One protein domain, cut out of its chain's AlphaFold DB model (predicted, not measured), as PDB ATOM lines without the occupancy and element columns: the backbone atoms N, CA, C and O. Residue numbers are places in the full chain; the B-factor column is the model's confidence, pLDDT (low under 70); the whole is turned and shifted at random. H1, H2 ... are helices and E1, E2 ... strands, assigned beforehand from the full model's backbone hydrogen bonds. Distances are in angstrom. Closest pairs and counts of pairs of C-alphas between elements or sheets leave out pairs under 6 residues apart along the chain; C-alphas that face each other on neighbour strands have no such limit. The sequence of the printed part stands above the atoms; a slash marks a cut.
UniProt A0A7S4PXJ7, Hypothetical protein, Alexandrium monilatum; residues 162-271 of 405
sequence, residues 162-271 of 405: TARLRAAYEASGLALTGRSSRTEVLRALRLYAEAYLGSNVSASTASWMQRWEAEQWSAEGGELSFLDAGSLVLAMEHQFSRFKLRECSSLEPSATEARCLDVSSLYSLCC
ATOM      1  N   THR A 162     181.364 170.860 250.845       94.31
ATOM      2  CA  THR A 162     181.550 169.400 250.786       94.31
ATOM      3  C   THR A 162     181.563 168.883 249.346       94.31
ATOM      4  O   THR A 162     182.384 168.032 249.006       94.31
ATOM      5  N   ALA A 163     180.673 169.389 248.488       92.94
ATOM      6  CA  ALA A 163     180.609 169.001 247.082       92.94
ATOM      7  C   ALA A 163     181.878 169.416 246.320       92.94
ATOM      8  O   ALA A 163     182.438 168.621 245.570       92.94
ATOM      9  N   ARG A 164     182.390 170.623 246.578       92.50
ATOM     10  CA  ARG A 164     183.661 171.097 246.014       92.50
ATOM     11  C   ARG A 164     184.859 170.293 246.515       92.50
ATOM     12  O   ARG A 164     185.743 169.966 245.731       92.50
ATOM     13  N   LEU A 165     184.885 169.935 247.802       95.69
ATOM     14  CA  LEU A 165     185.939 169.078 248.350       95.69
ATOM     15  C   LEU A 165     185.918 167.693 247.701       95.69
ATOM     16  O   LEU A 165     186.971 167.168 247.348       95.69
ATOM     17  N   ARG A 166     184.725 167.122 247.496       96.25
ATOM     18  CA  ARG A 166     184.551 165.868 246.758       96.25
ATOM     19  C   ARG A 166     185.118 165.971 245.342       96.25
ATOM     20  O   ARG A 166     185.933 165.131 244.975       96.25
ATOM     21  N   ALA A 167     184.765 167.019 244.600       93.62
ATOM     22  CA  ALA A 167     185.295 167.247 243.257       93.62
ATOM     23  C   ALA A 167     186.833 167.356 243.255       93.62
ATOM     24  O   ALA A 167     187.496 166.794 242.387       93.62
ATOM     25  N   ALA A 168     187.422 168.011 244.260       95.06
ATOM     26  CA  ALA A 168     188.873 168.119 244.394       95.06
ATOM     27  C   ALA A 168     189.561 166.777 244.724       95.06
ATOM     28  O   ALA A 168     190.660 166.510 244.232       95.06
ATOM     29  N   TYR A 169     188.919 165.918 245.523       96.38
ATOM     30  CA  TYR A 169     189.372 164.547 245.784       96.38
ATOM     31  C   TYR A 169     189.343 163.701 244.514       96.38
ATOM     32  O   TYR A 169     190.347 163.081 244.169       96.38
ATOM     33  N   GLU A 170     188.223 163.730 243.791       95.56
ATOM     34  CA  GLU A 170     188.045 162.997 242.537       95.56
ATOM     35  C   GLU A 170     189.061 163.453 241.480       95.56
ATOM     36  O   GLU A 170     189.735 162.621 240.874       95.56
ATOM     37  N   ALA A 171     189.270 164.766 241.337       94.19
ATOM     38  CA  ALA A 171     190.290 165.334 240.453       94.19
ATOM     39  C   ALA A 171     191.726 164.952 240.860       94.19
ATOM     40  O   ALA A 171     192.612 164.876 240.010       94.19
ATOM     41  N   SER A 172     191.957 164.687 242.149       95.94
ATOM     42  CA  SER A 172     193.242 164.208 242.673       95.94
ATOM     43  C   SER A 172     193.406 162.687 242.592       95.94
ATOM     44  O   SER A 172     194.457 162.179 242.984       95.94
ATOM     45  N   GLY A 173     192.389 161.952 242.123       96.50
ATOM     46  CA  GLY A 173     192.380 160.488 242.110       96.50
ATOM     47  C   GLY A 173     192.307 159.856 243.504       96.50
ATOM     48  O   GLY A 173     192.758 158.727 243.681       96.50
ATOM     49  N   LEU A 174     191.782 160.574 244.503       97.38
ATOM     50  CA  LEU A 174     191.681 160.093 245.881       97.38
ATOM     51  C   LEU A 174     190.323 159.454 246.160       97.38
ATOM     52  O   LEU A 174     189.280 159.939 245.720       97.38
ATOM     53  N   ALA A 175     190.331 158.390 246.962       96.94
ATOM     54  CA  ALA A 175     189.105 157.772 247.442       96.94
ATOM     55  C   ALA A 175     188.404 158.670 248.477       96.94
ATOM     56  O   ALA A 175     189.038 159.245 249.361       96.94
ATOM     57  N   LEU A 176     187.072 158.752 248.398       97.38
ATOM     58  CA  LEU A 176     186.241 159.444 249.398       97.38
ATOM     59  C   LEU A 176     186.073 158.625 250.686       97.38
ATOM     60  O   LEU A 176     185.674 159.153 251.723       97.38
ATOM     61  N   THR A 177     186.347 157.323 250.612       96.69
ATOM     62  CA  THR A 177     186.262 156.370 251.719       96.69
ATOM     63  C   THR A 177     187.646 155.873 252.098       96.69
ATOM     64  O   THR A 177     188.473 155.621 251.226       96.69
ATOM     65  N   GLY A 178     187.858 155.643 253.392       95.81
ATOM     66  CA  GLY A 178     189.147 155.218 253.925       95.81
ATOM     67  C   GLY A 178     189.979 156.404 254.395       95.81
ATOM     68  O   GLY A 178     189.443 157.450 254.771       95.81
ATOM     69  N   ARG A 179     191.293 156.205 254.428       97.31
ATOM     70  CA  ARG A 179     192.254 157.224 254.822       97.31
ATOM     71  C   ARG A 179     193.273 157.402 253.708       97.31
ATOM     72  O   ARG A 179     193.682 156.423 253.091       97.31
ATOM     73  N   SER A 180     193.656 158.646 253.472       96.88
ATOM     74  CA  SER A 180     194.682 159.022 252.503       96.88
ATOM     75  C   SER A 180     195.851 159.645 253.245       96.88
ATOM     76  O   SER A 180     195.679 160.196 254.339       96.88
ATOM     77  N   SER A 181     197.047 159.589 252.669       95.56
ATOM     78  CA  SER A 181     198.189 160.256 253.289       95.56
ATOM     79  C   SER A 181     197.918 161.760 253.407       95.56
ATOM     80  O   SER A 181     197.271 162.371 252.551       95.56
ATOM     81  N   ARG A 182     198.438 162.398 254.460       93.62
ATOM     82  CA  ARG A 182     198.312 163.853 254.641       93.62
ATOM     83  C   ARG A 182     198.739 164.640 253.396       93.62
ATOM     84  O   ARG A 182     198.073 165.601 253.028       93.62
ATOM     85  N   THR A 183     199.815 164.221 252.733       93.31
ATOM     86  CA  THR A 183     200.329 164.861 251.513       93.31
ATOM     87  C   THR A 183     199.335 164.799 250.353       93.31
ATOM     88  O   THR A 183     199.172 165.779 249.630       93.31
ATOM     89  N   GLU A 184     198.646 163.672 250.180       95.75
ATOM     90  CA  GLU A 184     197.587 163.533 249.179       95.75
ATOM     91  C   GLU A 184     196.391 164.425 249.507       95.75
ATOM     92  O   GLU A 184     195.917 165.163 248.644       95.75
ATOM     93  N   VAL A 185     195.950 164.429 250.767       96.00
ATOM     94  CA  VAL A 185     194.841 165.286 251.206       96.00
ATOM     95  C   VAL A 185     195.170 166.765 251.020       96.00
ATOM     96  O   VAL A 185     194.331 167.510 250.520       96.00
ATOM     97  N   LEU A 186     196.390 167.202 251.344       93.75
ATOM     98  CA  LEU A 186     196.822 168.584 251.119       93.75
ATOM     99  C   LEU A 186     196.842 168.953 249.630       93.75
ATOM    100  O   LEU A 186     196.460 170.069 249.283       93.75
ATOM    101  N   ARG A 187     197.184 168.015 248.737       94.38
ATOM    102  CA  ARG A 187     197.075 168.226 247.285       94.38
ATOM    103  C   ARG A 187     195.625 168.474 246.859       94.38
ATOM    104  O   ARG A 187     195.369 169.423 246.120       94.38
ATOM    105  N   ALA A 188     194.681 167.676 247.357       96.00
ATOM    106  CA  ALA A 188     193.260 167.894 247.090       96.00
ATOM    107  C   ALA A 188     192.750 169.209 247.705       96.00
ATOM    108  O   ALA A 188     192.007 169.940 247.058       96.00
ATOM    109  N   LEU A 189     193.188 169.568 248.915       95.19
ATOM    110  CA  LEU A 189     192.829 170.842 249.552       95.19
ATOM    111  C   LEU A 189     193.375 172.052 248.787       95.19
ATOM    112  O   LEU A 189     192.713 173.085 248.716       95.19
ATOM    113  N   ARG A 190     194.546 171.929 248.162       93.06
ATOM    114  CA  ARG A 190     195.073 172.966 247.278       93.06
ATOM    115  C   ARG A 190     194.204 173.144 246.033       93.06
ATOM    116  O   ARG A 190     193.834 174.273 245.736       93.06
ATOM    117  N   LEU A 191     193.807 172.054 245.367       92.94
ATOM    118  CA  LEU A 191     192.867 172.127 244.238       92.94
ATOM    119  C   LEU A 191     191.515 172.718 244.656       92.94
ATOM    120  O   LEU A 191     190.960 173.551 243.942       92.94
ATOM    121  N   TYR A 192     191.010 172.334 245.834       93.38
ATOM    122  CA  TYR A 192     189.817 172.938 246.425       93.38
ATOM    123  C   TYR A 192     189.975 174.450 246.542       93.38
ATOM    124  O   TYR A 192     189.099 175.204 246.130       93.38
ATOM    125  N   ALA A 193     191.093 174.902 247.103       91.69
ATOM    126  CA  ALA A 193     191.297 176.301 247.404       91.69
ATOM    127  C   ALA A 193     191.574 177.138 246.139       91.69
ATOM    128  O   ALA A 193     191.103 178.268 246.042       91.69
ATOM    129  N   GLU A 194     192.254 176.579 245.137       88.56
ATOM    130  CA  GLU A 194     192.404 177.184 243.807       88.56
ATOM    131  C   GLU A 194     191.038 177.348 243.113       88.56
ATOM    132  O   GLU A 194     190.734 178.420 242.589       88.56
ATOM    133  N   ALA A 195     190.169 176.334 243.185       87.75
ATOM    134  CA  ALA A 195     188.800 176.428 242.676       87.75
ATOM    135  C   ALA A 195     187.944 177.430 243.474       87.75
ATOM    136  O   ALA A 195     187.177 178.193 242.891       87.75
ATOM    137  N   TYR A 196     188.099 177.454 244.800       86.25
ATOM    138  CA  TYR A 196     187.383 178.338 245.723       86.25
ATOM    139  C   TYR A 196     187.704 179.817 245.485       86.25
ATOM    140  O   TYR A 196     186.810 180.657 245.505       86.25
ATOM    141  N   LEU A 197     188.976 180.146 245.257       85.81
ATOM    142  CA  LEU A 197     189.423 181.526 245.057       85.81
ATOM    143  C   LEU A 197     189.221 182.032 243.622       85.81
ATOM    144  O   LEU A 197     189.278 183.242 243.389       85.81
ATOM    145  N   GLY A 198     188.991 181.125 242.672       84.94
ATOM    146  CA  GLY A 198     188.853 181.445 241.256       84.94
ATOM    147  C   GLY A 198     190.167 181.892 240.605       84.94
ATOM    148  O   GLY A 198     191.243 181.839 241.193       84.94
ATOM    149  N   SER A 199     190.099 182.355 239.354       76.75
ATOM    150  CA  SER A 199     191.285 182.734 238.562       76.75
ATOM    151  C   SER A 199     191.943 184.054 238.982       76.75
ATOM    152  O   SER A 199     193.047 184.355 238.538       76.75
ATOM    153  N   ASN A 200     191.280 184.854 239.820       77.75
ATOM    154  CA  ASN A 200     191.690 186.221 240.154       77.75
ATOM    155  C   ASN A 200     192.346 186.293 241.542       77.75
ATOM    156  O   ASN A 200     192.038 187.164 242.360       77.75
ATOM    157  N   VAL A 201     193.251 185.355 241.822       81.44
ATOM    158  CA  VAL A 201     193.979 185.290 243.093       81.44
ATOM    159  C   VAL A 201     195.002 186.427 243.159       81.44
ATOM    160  O   VAL A 201     195.971 186.454 242.404       81.44
ATOM    161  N   SER A 202     194.817 187.375 244.082       87.00
ATOM    162  CA  SER A 202     195.827 188.411 244.343       87.00
ATOM    163  C   SER A 202     197.120 187.803 244.907       87.00
ATOM    164  O   SER A 202     197.087 186.773 245.582       87.00
ATOM    165  N   ALA A 203     198.262 188.480 244.735       88.94
ATOM    166  CA  ALA A 203     199.536 188.044 245.327       88.94
ATOM    167  C   ALA A 203     199.453 187.871 246.860       88.94
ATOM    168  O   ALA A 203     200.004 186.926 247.429       88.94
ATOM    169  N   SER A 204     198.692 188.738 247.536       88.56
ATOM    170  CA  SER A 204     198.403 188.630 248.970       88.56
ATOM    171  C   SER A 204     197.630 187.350 249.316       88.56
ATOM    172  O   SER A 204     197.951 186.681 250.296       88.56
ATOM    173  N   THR A 205     196.672 186.951 248.480       88.19
ATOM    174  CA  THR A 205     195.901 185.711 248.644       88.19
ATOM    175  C   THR A 205     196.780 184.478 248.430       88.19
ATOM    176  O   THR A 205     196.747 183.555 249.242       88.19
ATOM    177  N   ALA A 206     197.619 184.483 247.390       90.31
ATOM    178  CA  ALA A 206     198.550 183.390 247.110       90.31
ATOM    179  C   ALA A 206     199.567 183.195 248.251       90.31
ATOM    180  O   ALA A 206     199.782 182.076 248.713       90.31
ATOM    181  N   SER A 207     200.139 184.287 248.770       92.44
ATOM    182  CA  SER A 207     201.065 184.219 249.913       92.44
ATOM    183  C   SER A 207     200.391 183.770 251.215       92.44
ATOM    184  O   SER A 207     201.019 183.117 252.049       92.44
ATOM    185  N   TRP A 208     199.110 184.097 251.422       93.50
ATOM    186  CA  TRP A 208     198.339 183.560 252.543       93.50
ATOM    187  C   TRP A 208     198.163 182.043 252.418       93.50
ATOM    188  O   TRP A 208     198.423 181.333 253.386       93.50
ATOM    189  N   MET A 209     197.812 181.549 251.228       90.81
ATOM    190  CA  MET A 209     197.643 180.116 250.976       90.81
ATOM    191  C   MET A 209     198.936 179.333 251.211       90.81
ATOM    192  O   MET A 209     198.904 178.313 251.889       90.81
ATOM    193  N   GLN A 210     200.077 179.835 250.731       90.94
ATOM    194  CA  GLN A 210     201.379 179.198 250.964       90.94
ATOM    195  C   GLN A 210     201.725 179.100 252.455       90.94
ATOM    196  O   GLN A 210     202.243 178.082 252.906       90.94
ATOM    197  N   ARG A 211     201.427 180.146 253.238       93.06
ATOM    198  CA  ARG A 211     201.638 180.119 254.693       93.06
ATOM    199  C   ARG A 211     200.708 179.135 255.384       93.06
ATOM    200  O   ARG A 211     201.168 178.371 256.223       93.06
ATOM    201  N   TRP A 212     199.432 179.131 255.006       92.25
ATOM    202  CA  TRP A 212     198.460 178.178 255.529       92.25
ATOM    203  C   TRP A 212     198.887 176.732 255.237       92.25
ATOM    204  O   TRP A 212     198.893 175.901 256.139       92.25
ATOM    205  N   GLU A 213     199.328 176.440 254.010       90.12
ATOM    206  CA  GLU A 213     199.832 175.119 253.617       90.12
ATOM    207  C   GLU A 213     201.076 174.722 254.431       90.12
ATOM    208  O   GLU A 213     201.142 173.606 254.946       90.12
ATOM    209  N   ALA A 214     202.025 175.644 254.627       90.81
ATOM    210  CA  ALA A 214     203.214 175.411 255.449       90.81
ATOM    211  C   ALA A 214     202.870 175.133 256.924       90.81
ATOM    212  O   ALA A 214     203.447 174.230 257.533       90.81
ATOM    213  N   GLU A 215     201.897 175.855 257.492       90.31
ATOM    214  CA  GLU A 215     201.371 175.586 258.836       90.31
ATOM    215  C   GLU A 215     200.764 174.177 258.915       90.31
ATOM    216  O   GLU A 215     201.061 173.432 259.851       90.31
ATOM    217  N   GLN A 216     199.986 173.763 257.907       89.44
ATOM    218  CA  GLN A 216     199.403 172.419 257.871       89.44
ATOM    219  C   GLN A 216     200.436 171.306 257.657       89.44
ATOM    220  O   GLN A 216     200.201 170.183 258.111       89.44
ATOM    221  N   TRP A 217     201.558 171.584 256.989       82.56
ATOM    222  CA  TRP A 217     202.648 170.625 256.782       82.56
ATOM    223  C   TRP A 217     203.475 170.381 258.053       82.56
ATOM    224  O   TRP A 217     204.072 169.319 258.208       82.56
ATOM    225  N   SER A 218     203.498 171.347 258.977       79.62
ATOM    226  CA  SER A 218     204.297 171.267 260.209       79.62
ATOM    227  C   SER A 218     203.799 170.236 261.229       79.62
ATOM    228  O   SER A 218     204.546 169.851 262.126       79.62
ATOM    229  N   ALA A 219     202.563 169.755 261.095       77.94
ATOM    230  CA  ALA A 219     202.043 168.697 261.947       77.94
ATOM    231  C   ALA A 219     202.461 167.325 261.395       77.94
ATOM    232  O   ALA A 219     202.121 166.971 260.263       77.94
ATOM    233  N   GLU A 220     203.211 166.578 262.210       73.50
ATOM    234  CA  GLU A 220     203.838 165.302 261.849       73.50
ATOM    235  C   GLU A 220     202.857 164.281 261.248       73.50
ATOM    236  O   GLU A 220     201.637 164.352 261.434       73.50
ATOM    237  N   GLY A 221     203.429 163.366 260.456       76.69
ATOM    238  CA  GLY A 221     202.743 162.448 259.552       76.69
ATOM    239  C   GLY A 221     201.516 161.748 260.137       76.69
ATOM    240  O   GLY A 221     201.462 161.367 261.301       76.69
ATOM    241  N   GLY A 222     200.517 161.559 259.283       90.06
ATOM    242  CA  GLY A 222     199.282 160.869 259.614       90.06
ATOM    243  C   GLY A 222     198.459 160.637 258.358       90.06
ATOM    244  O   GLY A 222     198.677 161.273 257.322       90.06
ATOM    245  N   GLU A 223     197.522 159.711 258.451       95.69
ATOM    246  CA  GLU A 223     196.503 159.541 257.429       95.69
ATOM    247  C   GLU A 223     195.257 160.332 257.835       95.69
ATOM    248  O   GLU A 223     194.869 160.340 259.006       95.69
ATOM    249  N   LEU A 224     194.633 160.996 256.869       96.38
ATOM    250  CA  LEU A 224     193.431 161.800 257.064       96.38
ATOM    251  C   LEU A 224     192.273 161.165 256.299       96.38
ATOM    252  O   LEU A 224     192.430 160.708 255.166       96.38
ATOM    253  N   SER A 225     191.100 161.138 256.921       97.12
ATOM    254  CA  SER A 225     189.858 160.774 256.242       97.12
ATOM    255  C   SER A 225     189.267 161.971 255.488       97.12
ATOM    256  O   SER A 225     189.607 163.129 255.745       97.12
ATOM    257  N   PHE A 226     188.304 161.708 254.602       97.19
ATOM    258  CA  PHE A 226     187.527 162.765 253.946       97.19
ATOM    259  C   PHE A 226     186.809 163.684 254.955       97.19
ATOM    260  O   PHE A 226     186.689 164.887 254.731       97.19
ATOM    261  N   LEU A 227     186.373 163.140 256.100       96.31
ATOM    262  CA  LEU A 227     185.735 163.918 257.166       96.31
ATOM    263  C   LEU A 227     186.725 164.883 257.841       96.31
ATOM    264  O   LEU A 227     186.382 166.039 258.109       96.31
ATOM    265  N   ASP A 228     187.962 164.431 258.066       95.62
ATOM    266  CA  ASP A 228     189.029 165.274 258.614       95.62
ATOM    267  C   ASP A 228     189.365 166.409 257.639       95.62
ATOM    268  O   ASP A 228     189.471 167.571 258.034       95.62
ATOM    269  N   ALA A 229     189.431 166.099 256.341       96.38
ATOM    270  CA  ALA A 229     189.625 167.100 255.298       96.38
ATOM    271  C   ALA A 229     188.475 168.115 255.229       96.38
ATOM    272  O   ALA A 229     188.728 169.304 255.057       96.38
ATOM    273  N   GLY A 230     187.227 167.684 255.439       95.31
ATOM    274  CA  GLY A 230     186.081 168.591 255.558       95.31
ATOM    275  C   GLY A 230     186.237 169.584 256.713       95.31
ATOM    276  O   GLY A 230     185.962 170.774 256.558       95.31
ATOM    277  N   SER A 231     186.760 169.128 257.853       94.12
ATOM    278  CA  SER A 231     187.055 170.006 258.994       94.12
ATOM    279  C   SER A 231     188.178 171.000 258.677       94.12
ATOM    280  O   SER A 231     188.084 172.173 259.048       94.12
ATOM    281  N   LEU A 232     189.206 170.567 257.938       94.56
ATOM    282  CA  LEU A 232     190.281 171.442 257.459       94.56
ATOM    283  C   LEU A 232     189.775 172.498 256.470       94.56
ATOM    284  O   LEU A 232     190.189 173.650 256.579       94.56
ATOM    285  N   VAL A 233     188.855 172.153 255.561       94.31
ATOM    286  CA  VAL A 233     188.218 173.121 254.648       94.31
ATOM    287  C   VAL A 233     187.489 174.209 255.428       94.31
ATOM    288  O   VAL A 233     187.726 175.391 255.194       94.31
ATOM    289  N   LEU A 234     186.649 173.838 256.398       91.38
ATOM    290  CA  LEU A 234     185.909 174.821 257.197       91.38
ATOM    291  C   LEU A 234     186.853 175.730 258.001       91.38
ATOM    292  O   LEU A 234     186.631 176.940 258.099       91.38
ATOM    293  N   ALA A 235     187.934 175.167 258.551       92.00
ATOM    294  CA  ALA A 235     188.963 175.940 259.239       92.00
ATOM    295  C   ALA A 235     189.694 176.901 258.285       92.00
ATOM    296  O   ALA A 235     189.891 178.071 258.626       92.00
ATOM    297  N   MET A 236     190.044 176.429 257.085       92.25
ATOM    298  CA  MET A 236     190.673 177.218 256.029       92.25
ATOM    299  C   MET A 236     189.787 178.397 255.619       92.25
ATOM    300  O   MET A 236     190.250 179.535 255.628       92.25
ATOM    301  N   GLU A 237     188.510 178.162 255.310       90.75
ATOM    302  CA  GLU A 237     187.563 179.210 254.910       90.75
ATOM    303  C   GLU A 237     187.379 180.266 256.000       90.75
ATOM    304  O   GLU A 237     187.356 181.468 255.718       90.75
ATOM    305  N   HIS A 238     187.310 179.837 257.261       88.94
ATOM    306  CA  HIS A 238     187.221 180.741 258.400       88.94
ATOM    307  C   HIS A 238     188.500 181.582 258.580       88.94
ATOM    308  O   HIS A 238     188.431 182.794 258.812       88.94
ATOM    309  N   GLN A 239     189.688 180.985 258.448       91.38
ATOM    310  CA  GLN A 239     190.952 181.726 258.521       91.38
ATOM    311  C   GLN A 239     191.124 182.684 257.336       91.38
ATOM    312  O   GLN A 239     191.547 183.827 257.535       91.38
ATOM    313  N   PHE A 240     190.747 182.250 256.132       90.75
ATOM    314  CA  PHE A 240     190.786 183.064 254.924       90.75
ATOM    315  C   PHE A 240     189.888 184.293 255.049       90.75
ATOM    316  O   PHE A 240     190.306 185.421 254.795       90.75
ATOM    317  N   SER A 241     188.676 184.078 255.549       86.81
ATOM    318  CA  SER A 241     187.711 185.123 255.867       86.81
ATOM    319  C   SER A 241     188.293 186.198 256.792       86.81
ATOM    320  O   SER A 241     188.203 187.394 256.513       86.81
ATOM    321  N   ARG A 242     188.973 185.791 257.873       89.19
ATOM    322  CA  ARG A 242     189.653 186.726 258.790       89.19
ATOM    323  C   ARG A 242     190.850 187.424 258.153       89.19
ATOM    324  O   ARG A 242     191.138 188.572 258.486       89.19
ATOM    325  N   PHE A 243     191.590 186.732 257.290       90.88
ATOM    326  CA  PHE A 243     192.676 187.336 256.526       90.88
ATOM    327  C   PHE A 243     192.148 188.450 255.618       90.88
ATOM    328  O   PHE A 243     192.647 189.570 255.700       90.88
ATOM    329  N   LYS A 244     191.080 188.185 254.856       87.19
ATOM    330  CA  LYS A 244     190.463 189.183 253.982       87.19
ATOM    331  C   LYS A 244     189.914 190.378 254.739       87.19
ATOM    332  O   LYS A 244     190.199 191.500 254.349       87.19
ATOM    333  N   LEU A 245     189.242 190.170 255.868       84.00
ATOM    334  CA  LEU A 245     188.775 191.287 256.695       84.00
ATOM    335  C   LEU A 245     189.917 192.198 257.176       84.00
ATOM    336  O   LEU A 245     189.754 193.416 257.194       84.00
ATOM    337  N   ARG A 246     191.084 191.633 257.514       88.25
ATOM    338  CA  ARG A 246     192.270 192.427 257.881       88.25
ATOM    339  C   ARG A 246     192.839 193.198 256.693       88.25
ATOM    340  O   ARG A 246     193.167 194.371 256.839       88.25
ATOM    341  N   GLU A 247     192.912 192.563 255.525       86.31
ATOM    342  CA  GLU A 247     193.325 193.225 254.284       86.31
ATOM    343  C   GLU A 247     192.392 194.404 253.962       86.31
ATOM    344  O   GLU A 247     192.862 195.508 253.701       86.31
ATOM    345  N   CYS A 248     191.079 194.221 254.117       83.12
ATOM    346  CA  CYS A 248     190.098 195.289 253.942       83.12
ATOM    347  C   CYS A 248     190.295 196.443 254.934       83.12
ATOM    348  O   CYS A 248     190.234 197.597 254.528       83.12
ATOM    349  N   SER A 249     190.578 196.156 256.211       82.06
ATOM    350  CA  SER A 249     190.827 197.204 257.215       82.06
ATOM    351  C   SER A 249     192.103 198.019 256.967       82.06
ATOM    352  O   SER A 249     192.259 199.084 257.552       82.06
ATOM    353  N   SER A 250     193.011 197.520 256.119       83.56
ATOM    354  CA  SER A 250     194.243 198.226 255.744       83.56
ATOM    355  C   SER A 250     194.099 199.115 254.507       83.56
ATOM    356  O   SER A 250     194.994 199.907 254.228       83.56
ATOM    357  N   LEU A 251     192.997 198.987 253.759       79.31
ATOM    358  CA  LEU A 251     192.736 199.824 252.591       79.31
ATOM    359  C   LEU A 251     192.226 201.196 253.040       79.31
ATOM    360  O   LEU A 251     191.366 201.291 253.915       79.31
ATOM    361  N   GLU A 252     192.754 202.258 252.430       77.38
ATOM    362  CA  GLU A 252     192.307 203.618 252.720       77.38
ATOM    363  C   GLU A 252     190.806 203.793 252.414       77.38
ATOM    364  O   GLU A 252     190.308 203.282 251.405       77.38
ATOM    365  N   PRO A 253     190.075 204.563 253.243       70.69
ATOM    366  CA  PRO A 253     188.630 204.765 253.107       70.69
ATOM    367  C   PRO A 253     188.208 205.517 251.831       70.69
ATOM    368  O   PRO A 253     187.017 205.656 251.575       70.69
ATOM    369  N   SER A 254     189.158 206.002 251.027       69.94
ATOM    370  CA  SER A 254     188.911 206.739 249.783       69.94
ATOM    371  C   SER A 254     188.436 205.857 248.620       69.94
ATOM    372  O   SER A 254     187.911 206.378 247.636       69.94
ATOM    373  N   ALA A 255     188.567 204.529 248.717       62.00
ATOM    374  CA  ALA A 255     188.038 203.609 247.713       62.00
ATOM    375  C   ALA A 255     186.516 203.444 247.881       62.00
ATOM    376  O   ALA A 255     186.037 202.644 248.681       62.00
ATOM    377  N   THR A 256     185.745 204.205 247.106       58.62
ATOM    378  CA  THR A 256     184.271 204.191 247.105       58.62
ATOM    379  C   THR A 256     183.652 202.927 246.502       58.62
ATOM    380  O   THR A 256     182.448 202.716 246.640       58.62
ATOM    381  N   GLU A 257     184.441 202.059 245.868       66.81
ATOM    382  CA  GLU A 257     183.942 200.837 245.245       66.81
ATOM    383  C   GLU A 257     184.206 199.617 246.138       66.81
ATOM    384  O   GLU A 257     185.349 199.201 246.355       66.81
ATOM    385  N   ALA A 258     183.129 199.039 246.676       66.88
ATOM    386  CA  ALA A 258     183.198 197.825 247.476       66.88
ATOM    387  C   ALA A 258     183.766 196.675 246.631       66.88
ATOM    388  O   ALA A 258     183.110 196.158 245.729       66.88
ATOM    389  N   ARG A 259     184.990 196.236 246.944       75.75
ATOM    390  CA  ARG A 259     185.584 195.053 246.313       75.75
ATOM    391  C   ARG A 259     185.021 193.801 246.974       75.75
ATOM    392  O   ARG A 259     185.356 193.495 248.119       75.75
ATOM    393  N   CYS A 260     184.156 193.100 246.250       80.12
ATOM    394  CA  CYS A 260     183.625 191.801 246.638       80.12
ATOM    395  C   CYS A 260     184.317 190.693 245.843       80.12
ATOM    396  O   CYS A 260     184.404 190.758 244.620       80.12
ATOM    397  N   LEU A 261     184.815 189.680 246.547       78.81
ATOM    398  CA  LEU A 261     185.282 188.436 245.953       78.81
ATOM    399  C   LEU A 261     184.142 187.422 246.011       78.81
ATOM    400  O   LEU A 261     183.705 187.034 247.095       78.81
ATOM    401  N   ASP A 262     183.674 186.989 244.850       80.44
ATOM    402  CA  ASP A 262     182.685 185.926 244.744       80.44
ATOM    403  C   ASP A 262     183.350 184.574 244.976       80.44
ATOM    404  O   ASP A 262     184.079 184.071 244.128       80.44
ATOM    405  N   VAL A 263     183.097 184.000 246.149       75.19
ATOM    406  CA  VAL A 263     183.688 182.722 246.566       75.19
ATOM    407  C   VAL A 263     182.704 181.573 246.418       75.19
ATOM    408  O   VAL A 263     183.091 180.421 246.235       75.19
ATOM    409  N   SER A 264     181.407 181.869 246.480       79.12
ATOM    410  CA  SER A 264     180.342 180.881 246.407       79.12
ATOM    411  C   SER A 264     179.134 181.394 245.621       79.12
ATOM    412  O   SER A 264     178.980 182.591 245.346       79.12
ATOM    413  N   SER A 265     178.279 180.453 245.221       75.31
ATOM    414  CA  SER A 265     176.944 180.764 244.706       75.31
ATOM    415  C   SER A 265     176.051 181.452 245.755       75.31
ATOM    416  O   SER A 265     175.132 182.184 245.395       75.31
ATOM    417  N   LEU A 266     176.353 181.272 247.044       77.75
ATOM    418  CA  LEU A 266     175.587 181.755 248.193       77.75
ATOM    419  C   LEU A 266     176.199 182.994 248.853       77.75
ATOM    420  O   LEU A 266     175.461 183.830 249.375       77.75
ATOM    421  N   TYR A 267     177.527 183.129 248.857       80.88
ATOM    422  CA  TYR A 267     178.197 184.219 249.563       80.88
ATOM    423  C   TYR A 267     179.391 184.810 248.813       80.88
ATOM    424  O   TYR A 267     180.063 184.165 248.004       80.88
ATOM    425  N   SER A 268     179.652 186.072 249.131       83.06
ATOM    426  CA  SER A 268     180.798 186.855 248.702       83.06
ATOM    427  C   SER A 268     181.596 187.349 249.916       83.06
ATOM    428  O   SER A 268     181.103 187.457 251.043       83.06
ATOM    429  N   LEU A 269     182.876 187.625 249.696       80.94
ATOM    430  CA  LEU A 269     183.778 188.263 250.644       80.94
ATOM    431  C   LEU A 269     183.938 189.723 250.237       80.94
ATOM    432  O   LEU A 269     184.728 190.036 249.351       80.94
ATOM    433  N   CYS A 270     183.182 190.618 250.866       80.19
ATOM    434  CA  CYS A 270     183.242 192.045 250.568       80.19
ATOM    435  C   CYS A 270     184.095 192.808 251.581       80.19
ATOM    436  O   CYS A 270     183.865 192.716 252.790       80.19
ATOM    437  N   CYS A 271     185.000 193.646 251.078       78.44
ATOM    438  CA  CYS A 271     185.547 194.749 251.857       78.44
ATOM    439  C   CYS A 271     184.469 195.819 252.002       78.44
ATOM    440  O   CYS A 271     184.216 196.582 251.072       78.44
TER     441      CYS A 271
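AT A GLANCE: This is residues 162 to 271 of the 405 residues of the protein "Hypothetical protein" of Alexandrium monilatum (UniProt A0A7S4PXJ7). A long helix, H4, runs along most of an elongated body, and H2 and H3, side by side and running opposite ways, slant across it as a second layer, while H1 packs across H2. A small pair of strands, E1 and E2, sits at the end where H2 and H4 begin, and the hairpin E3 and E4 folds back beside the later part of H4. The printed part has 110 residues, with four named helices and four named strands in the order H1 E1 H2 H3 E2 H4 E3 E4; both two-stranded sheets are antiparallel and the class is mostly helix. It is compact, with a radius of gyration of the C-alphas of 15.2 A, and spans 51 by 29 by 19 A.

HOW THE PARTS SIT: In one sheet, E1, residues 179 to 181, and E2, residues 223 to 225, are antiparallel neighbours at 136 degrees, with N 180 and O 224 2.9 A apart, within hydrogen-bond range. In the other, E3, residues 260 to 262, and E4, residues 267 to 270, form an antiparallel hairpin at 152 degrees, with N 261 and O 269 at 2.8 A, within hydrogen-bond range. H4, residues 226 to 250, is the hub, touching three helices; its closest C-alpha pair with E4 is Ser 241 and Leu 269, 7.3 A. H2, residues 182 to 197, and H4 only just touch, with 3 pairs of C-alphas within 8 A, closest Val 185 and Ala 229 at 6.9 A, at a steep tilt of 45 degrees, the same way. H3, residues 203 to 217, and H4 also only just touch, with 3 such pairs, closest Trp 212 and Met 236 at 7.9 A, at a steep tilt of 38 degrees, opposite ways. H2 and H3 are close but not clearly touching, their closest C-alphas, Leu 186 and Glu 213, 7.6 A apart, at a shallow tilt of 21 degrees. H1, residues 162 to 171, touches H2 through residues 185 to 192 of H2 alone, with C-alphas 168 and 188 closest at 5.2 A, at a steep tilt of 63 degrees. H1 and H4 only just touch, with 3 pairs of C-alphas within 8 A, closest Thr 162 and Gly 230 at 6.6 A. H1 and H3 are apart. In H1, H2, H3 and H4 every O i to N i+4 pair is within hydrogen-bond range.

IN THESE COORDINATES: H4 measures 36.1 A from C-alpha 226 at (187.527, 162.765, 253.946) to C-alpha 250 at (194.243, 198.226, 255.744). H2 measures 22.0 A, H3 21.1 A and H1 14.1 A. H1 begins at C-alpha 162, (181.550, 169.400, 250.786), and E4 ends at C-alpha 270, (183.242, 192.045, 250.568).

THE WHOLE: The two C-alphas farthest apart, those of Gly 178 and Ser 254, are 51.7 A apart. The printed part has no cut and no long link. Mean pLDDT of the printed part is 88.0; residues 254 to 258 are under 70.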